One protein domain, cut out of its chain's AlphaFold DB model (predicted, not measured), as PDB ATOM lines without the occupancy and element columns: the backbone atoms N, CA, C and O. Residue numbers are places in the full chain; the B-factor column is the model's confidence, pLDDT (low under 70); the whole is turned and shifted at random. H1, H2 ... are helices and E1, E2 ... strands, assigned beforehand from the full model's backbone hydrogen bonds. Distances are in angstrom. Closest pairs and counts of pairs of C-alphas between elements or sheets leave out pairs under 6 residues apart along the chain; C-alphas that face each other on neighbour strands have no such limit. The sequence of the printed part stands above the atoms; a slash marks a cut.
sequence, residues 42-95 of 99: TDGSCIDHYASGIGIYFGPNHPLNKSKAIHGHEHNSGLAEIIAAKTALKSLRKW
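Overview. This is residues 42 to 95 of the 99 residues of an uncharacterized protein of Brugia pahangi (UniProt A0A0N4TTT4). One long helix, H1, lies slantwise over one face of a small three-stranded sheet, and the other face is bare. The printed part has 54 residues, with E1, E2, E3 and then H1 along it; the sheet, in the order E1, E2, E3, is an antiparallel meander, each strand the antiparallel neighbour of the one before. The class is mixed, in two layers, and the whole is compact, with a radius of gyration of the C-alphas of 11.3 A and spans of 32 by 20 by 15 A.

Arrangement. Look first at E1, residues 42 to 47, and E2, residues 51 to 57, a hairpin in which N 45 and O 53 are 3.0 A apart, within hydrogen-bond range. E3, residues 66 to 70, makes a hairpin with E2, with N 54 and O 68 at 2.8 A. H1, residues 77 to 94, is on the sheet at a height of 8.2 A, over E1 and E2; the closest C-alphas of E1 and H1 are those of Gly 44 and Glu 81, 4.1 A apart. On the local plane H1 and E1 stand at 36 degrees. In H1 every O i to N i+4 pair is within hydrogen-bond range.

Along the chain. Find C-alpha 42 at (15.768, -35.210, 42.252), where E1 begins; E2 then runs 20.5 A. H1 runs 25.9 A to C-alpha 94 at (11.262, -38.677, 58.634).

Size, cuts and confidence. The C-alphas farthest apart, those of Asp 48 and Trp 95, are 34.0 A apart. The printed part has no cut, no link is long, and no printed residue is under 70 in pLDDT.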
ATOM      1  N   THR A  42      14.608 -35.915  41.706       98.75
ATOM      2  CA  THR A  42      15.768 -35.210  42.252       98.75
ATOM      3  C   THR A  42      16.624 -34.671  41.126       98.75
ATOM      4  O   THR A  42      16.687 -35.292  40.070       98.75
ATOM      5  N   ASP A  43      17.278 -33.548  41.383       98.62
ATOM      6  CA  ASP A  43      18.217 -32.921  40.457       98.62
ATOM      7  C   ASP A  43      19.353 -32.257  41.242       98.62
ATOM      8  O   ASP A  43      19.134 -31.725  42.344       98.62
ATOM      9  N   GLY A  44      20.558 -32.302  40.687       98.12
ATOM     10  CA  GLY A  44      21.759 -31.697  41.242       98.12
ATOM     11  C   GLY A  44      22.386 -30.726  40.251       98.12
ATOM     12  O   GLY A  44      22.860 -31.118  39.191       98.12
ATOM     13  N   SER A  45      22.486 -29.450  40.619       97.81
ATOM     14  CA  SER A  45      23.111 -28.434  39.770       97.81
ATOM     15  C   SER A  45      24.481 -28.021  40.297       97.81
ATOM     16  O   SER A  45      24.722 -27.992  41.506       97.81
ATOM     17  N   CYS A  46      25.394 -27.684  39.388       97.62
ATOM     18  CA  CYS A  46      26.700 -27.118  39.708       97.62
ATOM     19  C   CYS A  46      27.077 -26.054  38.672       97.62
ATOM     20  O   CYS A  46      26.895 -26.276  37.478       97.62
ATOM     21  N   ILE A  47      27.615 -24.923  39.130       95.75
ATOM     22  CA  ILE A  47      28.150 -23.848  38.291       95.75
ATOM     23  C   ILE A  47      29.662 -23.835  38.485       95.75
ATOM     24  O   ILE A  47      30.128 -23.428  39.549       95.75
ATOM     25  N   ASP A  48      30.400 -24.312  37.481       91.56
ATOM     26  CA  ASP A  48      31.864 -24.226  37.356       91.56
ATOM     27  C   ASP A  48      32.664 -24.519  38.640       91.56
ATOM     28  O   ASP A  48      33.703 -23.920  38.888       91.56
ATOM     29  N   HIS A  49      32.202 -25.461  39.467       88.69
ATOM     30  CA  HIS A  49      32.809 -25.794  40.767       88.69
ATOM     31  C   HIS A  49      32.826 -24.639  41.797       88.69
ATOM     32  O   HIS A  49      33.505 -24.737  42.817       88.69
ATOM     33  N   TYR A  50      32.059 -23.567  41.581       92.38
ATOM     34  CA  TYR A  50      31.903 -22.455  42.529       92.38
ATOM     35  C   TYR A  50      30.677 -22.597  43.424       92.38
ATOM     36  O   TYR A  50      30.700 -22.185  44.580       92.38
ATOM     37  N   ALA A  51      29.586 -23.129  42.878       95.94
ATOM     38  CA  ALA A  51      28.327 -23.261  43.594       95.94
ATOM     39  C   ALA A  51      27.583 -24.511  43.140       95.94
ATOM     40  O   ALA A  51      27.656 -24.910  41.978       95.94
ATOM     41  N   SER A  52      26.829 -25.118  44.053       97.94
ATOM     42  CA  SER A  52      25.977 -26.263  43.741       97.94
ATOM     43  C   SER A  52      24.664 -26.185  44.500       97.94
ATOM     44  O   SER A  52      24.590 -25.608  45.589       97.94
ATOM     45  N   GLY A  53      23.626 -26.793  43.944       98.06
ATOM     46  CA  GLY A  53      22.301 -26.844  44.540       98.06
ATOM     47  C   GLY A  53      21.651 -28.204  44.348       98.06
ATOM     48  O   GLY A  53      22.066 -28.994  43.506       98.06
ATOM     49  N   ILE A  54      20.625 -28.463  45.153       98.69
ATOM     50  CA  ILE A  54      19.758 -29.631  45.014       98.69
ATOM     51  C   ILE A  54      18.314 -29.195  44.793       98.69
ATOM     52  O   ILE A  54      17.831 -28.270  45.460       98.69
ATOM     53  N   GLY A  55      17.628 -29.912  43.911       98.69
ATOM     54  CA  GLY A  55      16.184 -29.889  43.726       98.69
ATOM     55  C   GLY A  55      15.572 -31.222  44.152       98.69
ATOM     56  O   GLY A  55      16.116 -32.288  43.869       98.69
ATOM     57  N   ILE A  56      14.451 -31.171  44.871       98.69
ATOM     58  CA  ILE A  56      13.663 -32.346  45.258       98.69
ATOM     59  C   ILE A  56      12.186 -32.024  45.054       98.69
ATOM     60  O   ILE A  56      11.678 -31.050  45.621       98.69
ATOM     61  N   TYR A  57      11.496 -32.867  44.292       98.50
ATOM     62  CA  TYR A  57      10.093 -32.695  43.944       98.50
ATOM     63  C   TYR A  57       9.300 -33.989  44.163       98.50
ATOM     64  O   TYR A  57       9.569 -35.021  43.553       98.50
ATOM     65  N   PHE A  58       8.312 -33.908  45.050       96.50
ATOM     66  CA  PHE A  58       7.368 -34.978  45.388       96.50
ATOM     67  C   PHE A  58       6.019 -34.818  44.668       96.50
ATOM     68  O   PHE A  58       5.232 -35.755  44.624       96.50
ATOM     69  N   GLY A  59       5.723 -33.626  44.142       96.31
ATOM     70  CA  GLY A  59       4.442 -33.298  43.511       96.31
ATOM     71  C   GLY A  59       4.005 -31.855  43.786       96.31
ATOM     72  O   GLY A  59       4.638 -31.162  44.588       96.31
ATOM     73  N   PRO A  60       2.933 -31.366  43.144       97.12
ATOM     74  CA  PRO A  60       2.479 -29.986  43.304       97.12
ATOM     75  C   PRO A  60       2.178 -29.647  44.767       97.12
ATOM     76  O   PRO A  60       1.493 -30.401  45.453       97.12
ATOM     77  N   ASN A  61       2.693 -28.510  45.249       95.50
ATOM     78  CA  ASN A  61       2.496 -28.007  46.620       95.50
ATOM     79  C   ASN A  61       2.864 -28.994  47.747       95.50
ATOM     80  O   ASN A  61       2.456 -28.803  48.893       95.50
ATOM     81  N   HIS A  62       3.638 -30.044  47.454       95.19
ATOM     82  CA  HIS A  62       4.002 -31.024  48.466       95.19
ATOM     83  C   HIS A  62       4.951 -30.392  49.505       95.19
ATOM     84  O   HIS A  62       5.963 -29.798  49.122       95.19
ATOM     85  N   PRO A  63       4.701 -30.550  50.821       95.38
ATOM     86  CA  PRO A  63       5.453 -29.849  51.870       95.38
ATOM     87  C   PRO A  63       6.932 -30.256  51.962       95.38
ATOM     88  O   PRO A  63       7.735 -29.544  52.560       95.38
ATOM     89  N   LEU A  64       7.302 -31.406  51.389       96.31
ATOM     90  CA  LEU A  64       8.697 -31.854  51.312       96.31
ATOM     91  C   LEU A  64       9.441 -31.383  50.054       96.31
ATOM     92  O   LEU A  64      10.641 -31.652  49.955       96.31
ATOM     93  N   ASN A  65       8.774 -30.698  49.117       98.06
ATOM     94  CA  ASN A  65       9.464 -30.074  47.990       98.06
ATOM     95  C   ASN A  65      10.544 -29.128  48.505       98.06
ATOM     96  O   ASN A  65      10.350 -28.407  49.488       98.06
ATOM     97  N   LYS A  66      11.707 -29.148  47.857       98.06
ATOM     98  CA  LYS A  66      12.873 -28.427  48.357       98.06
ATOM     99  C   LYS A  66      13.773 -27.975  47.226       98.06
ATOM    100  O   LYS A  66      14.098 -28.753  46.338       98.06
ATOM    101  N   SER A  67      14.238 -26.740  47.345       98.12
ATOM    102  CA  SER A  67      15.397 -26.220  46.630       98.12
ATOM    103  C   SER A  67      16.387 -25.714  47.670       98.12
ATOM    104  O   SER A  67      15.993 -25.009  48.607       98.12
ATOM    105  N   LYS A  68      17.647 -26.149  47.595       97.88
ATOM    106  CA  LYS A  68      18.653 -25.798  48.604       97.88
ATOM    107  C   LYS A  68      20.054 -25.724  48.005       97.88
ATOM    108  O   LYS A  68      20.493 -26.665  47.356       97.88
ATOM    109  N   ALA A  69      20.793 -24.667  48.335       97.50
ATOM    110  CA  ALA A  69      22.224 -24.578  48.056       97.50
ATOM    111  C   ALA A  69      23.042 -25.562  48.920       97.50
ATOM    112  O   ALA A  69      22.833 -25.693  50.137       97.50
ATOM    113  N   ILE A  70      23.999 -26.238  48.294       96.44
ATOM    114  CA  ILE A  70      25.039 -27.004  48.981       96.44
ATOM    115  C   ILE A  70      26.102 -26.009  49.436       96.44
ATOM    116  O   ILE A  70      26.503 -25.138  48.676       96.44
ATOM    117  N   HIS A  71      26.531 -26.131  50.688       93.06
ATOM    118  CA  HIS A  71      27.581 -25.298  51.262       93.06
ATOM    119  C   HIS A  71      28.778 -26.189  51.580       93.06
ATOM    120  O   HIS A  71      28.598 -27.277  52.134       93.06
ATOM    121  N   GLY A  72      29.976 -25.726  51.252       89.69
ATOM    122  CA  GLY A  72      31.219 -26.457  51.463       89.69
ATOM    123  C   GLY A  72      32.301 -25.965  50.511       89.69
ATOM    124  O   GLY A  72      32.073 -25.051  49.731       89.69
ATOM    125  N   HIS A  73      33.481 -26.573  50.592       87.56
ATOM    126  CA  HIS A  73      34.570 -26.292  49.653       87.56
ATOM    127  C   HIS A  73      34.441 -27.080  48.344       87.56
ATOM    128  O   HIS A  73      34.994 -26.670  47.330       87.56
ATOM    129  N   GLU A  74      33.729 -28.209  48.362       91.75
ATOM    130  CA  GLU A  74      33.587 -29.086  47.205       91.75
ATOM    131  C   GLU A  74      32.266 -28.837  46.483       91.75
ATOM    132  O   GLU A  74      31.180 -28.992  47.048       91.75
ATOM    133  N   HIS A  75      32.382 -28.519  45.200       95.25
ATOM    134  CA  HIS A  75      31.267 -28.321  44.290       95.25
ATOM    135  C   HIS A  75      31.534 -29.113  43.018       95.25
ATOM    136  O   HIS A  75      32.505 -28.864  42.314       95.25
ATOM    137  N   ASN A  76      30.683 -30.090  42.728       95.12
ATOM    138  CA  ASN A  76      30.668 -30.802  41.455       95.12
ATOM    139  C   ASN A  76      29.266 -31.378  41.222       95.12
ATOM    140  O   ASN A  76      28.501 -31.565  42.172       95.12
ATOM    141  N   SER A  77      28.925 -31.639  39.961       95.12
ATOM    142  CA  SER A  77      27.590 -32.117  39.577       95.12
ATOM    143  C   SER A  77      27.256 -33.470  40.208       95.12
ATOM    144  O   SER A  77      26.202 -33.610  40.816       95.12
ATOM    145  N   GLY A  78      28.177 -34.438  40.177       97.06
ATOM    146  CA  GLY A  78      27.947 -35.768  40.757       97.06
ATOM    147  C   GLY A  78      27.667 -35.741  42.265       97.06
ATOM    148  O   GLY A  78      26.761 -36.417  42.753       97.06
ATOM    149  N   LEU A  79      28.400 -34.916  43.016       96.00
ATOM    150  CA  LEU A  79      28.164 -34.693  44.440       96.00
ATOM    151  C   LEU A  79      26.784 -34.072  44.679       96.00
ATOM    152  O   LEU A  79      26.085 -34.493  45.603       96.00
ATOM    153  N   ALA A  80      26.385 -33.101  43.854       98.06
ATOM    154  CA  ALA A  80      25.077 -32.467  43.961       98.06
ATOM    155  C   ALA A  80      23.938 -33.481  43.778       98.06
ATOM    156  O   ALA A  80      23.051 -33.553  44.633       98.06
ATOM    157  N   GLU A  81      24.026 -34.331  42.754       98.44
ATOM    158  CA  GLU A  81      23.054 -35.399  42.484       98.44
ATOM    159  C   GLU A  81      22.927 -36.378  43.660       98.44
ATOM    160  O   GLU A  81      21.833 -36.657  44.166       98.44
ATOM    161  N   ILE A  82      24.061 -36.856  44.185       98.12
ATOM    162  CA  ILE A  82      24.079 -37.801  45.312       98.12
ATOM    163  C   ILE A  82      23.490 -37.157  46.576       98.12
ATOM    164  O   ILE A  82      22.739 -37.800  47.326       98.12
ATOM    165  N   ILE A  83      23.807 -35.886  46.842       97.94
ATOM    166  CA  ILE A  83      23.245 -35.153  47.981       97.94
ATOM    167  C   ILE A  83      21.734 -34.957  47.807       97.94
ATOM    168  O   ILE A  83      21.010 -35.083  48.805       97.94
ATOM    169  N   ALA A  84      21.245 -34.697  46.592       98.62
ATOM    170  CA  ALA A  84      19.819 -34.558  46.301       98.62
ATOM    171  C   ALA A  84      19.065 -35.856  46.636       98.62
ATOM    172  O   ALA A  84      18.175 -35.845  47.498       98.62
ATOM    173  N   ALA A  85      19.511 -36.992  46.086       98.56
ATOM    174  CA  ALA A  85      18.935 -38.316  46.345       98.56
ATOM    175  C   ALA A  85      18.952 -38.684  47.840       98.56
ATOM    176  O   ALA A  85      17.929 -39.038  48.438       98.56
ATOM    177  N   LYS A  86      20.102 -38.516  48.504       98.25
ATOM    178  CA  LYS A  86      20.247 -38.769  49.948       98.25
ATOM    179  C   LYS A  86      19.304 -37.901  50.783       98.25
ATOM    180  O   LYS A  86      18.768 -38.361  51.796       98.25
ATOM    181  N   THR A  87      19.129 -36.638  50.404       97.94
ATOM    182  CA  THR A  87      18.270 -35.696  51.132       97.94
ATOM    183  C   THR A  87      16.794 -36.030  50.944       97.94
ATOM    184  O   THR A  87      16.040 -35.951  51.919       97.94
ATOM    185  N   ALA A  88      16.392 -36.461  49.746       97.69
ATOM    186  CA  ALA A  88      15.041 -36.933  49.462       97.69
ATOM    187  C   ALA A  88      14.681 -38.143  50.337       97.69
ATOM    188  O   ALA A  88      13.726 -38.072  51.113       97.69
ATOM    189  N   LEU A  89      15.520 -39.187  50.334       96.12
ATOM    190  CA  LEU A  89      15.311 -40.403  51.134       96.12
ATOM    191  C   LEU A  89      15.259 -40.115  52.641       96.12
ATOM    192  O   LEU A  89      14.408 -40.638  53.361       96.12
ATOM    193  N   LYS A  90      16.139 -39.239  53.143       96.31
ATOM    194  CA  LYS A  90      16.111 -38.818  54.554       96.31
ATOM    195  C   LYS A  90      14.854 -38.030  54.912       96.31
ATOM    196  O   LYS A  90      14.399 -38.144  56.049       96.31
ATOM    197  N   SER A  91      14.349 -37.207  53.993       94.88
ATOM    198  CA  SER A  91      13.126 -36.425  54.205       94.88
ATOM    199  C   SER A  91      11.909 -37.346  54.223       94.88
ATOM    200  O   SER A  91      11.130 -37.268  55.168       94.88
ATOM    201  N   LEU A  92      11.819 -38.278  53.267       93.56
ATOM    202  CA  LEU A  92      10.767 -39.294  53.206       93.56
ATOM    203  C   LEU A  92      10.728 -40.141  54.485       93.56
ATOM    204  O   LEU A  92       9.696 -40.214  55.138       93.56
ATOM    205  N   ARG A  93      11.873 -40.691  54.912       90.81
ATOM    206  CA  ARG A  93      11.964 -41.529  56.123       90.81
ATOM    207  C   ARG A  93      11.513 -40.814  57.404       90.81
ATOM    208  O   ARG A  93      11.105 -41.465  58.355       90.81
ATOM    209  N   LYS A  94      11.666 -39.487  57.471       90.62
ATOM    210  CA  LYS A  94      11.262 -38.677  58.634       90.62
ATOM    211  C   LYS A  94       9.818 -38.195  58.556       90.62
ATOM    212  O   LYS A  94       9.338 -37.602  59.516       90.62
ATOM    213  N   TRP A  95       9.155 -38.362  57.421       88.62
ATOM    214  CA  TRP A  95       7.815 -37.847  57.234       88.62
ATOM    215  C   TRP A  95       6.820 -38.769  57.932       88.62
ATOM    216  O   TRP A  95       6.624 -39.901  57.512       88.62
TER     217      TRP A  95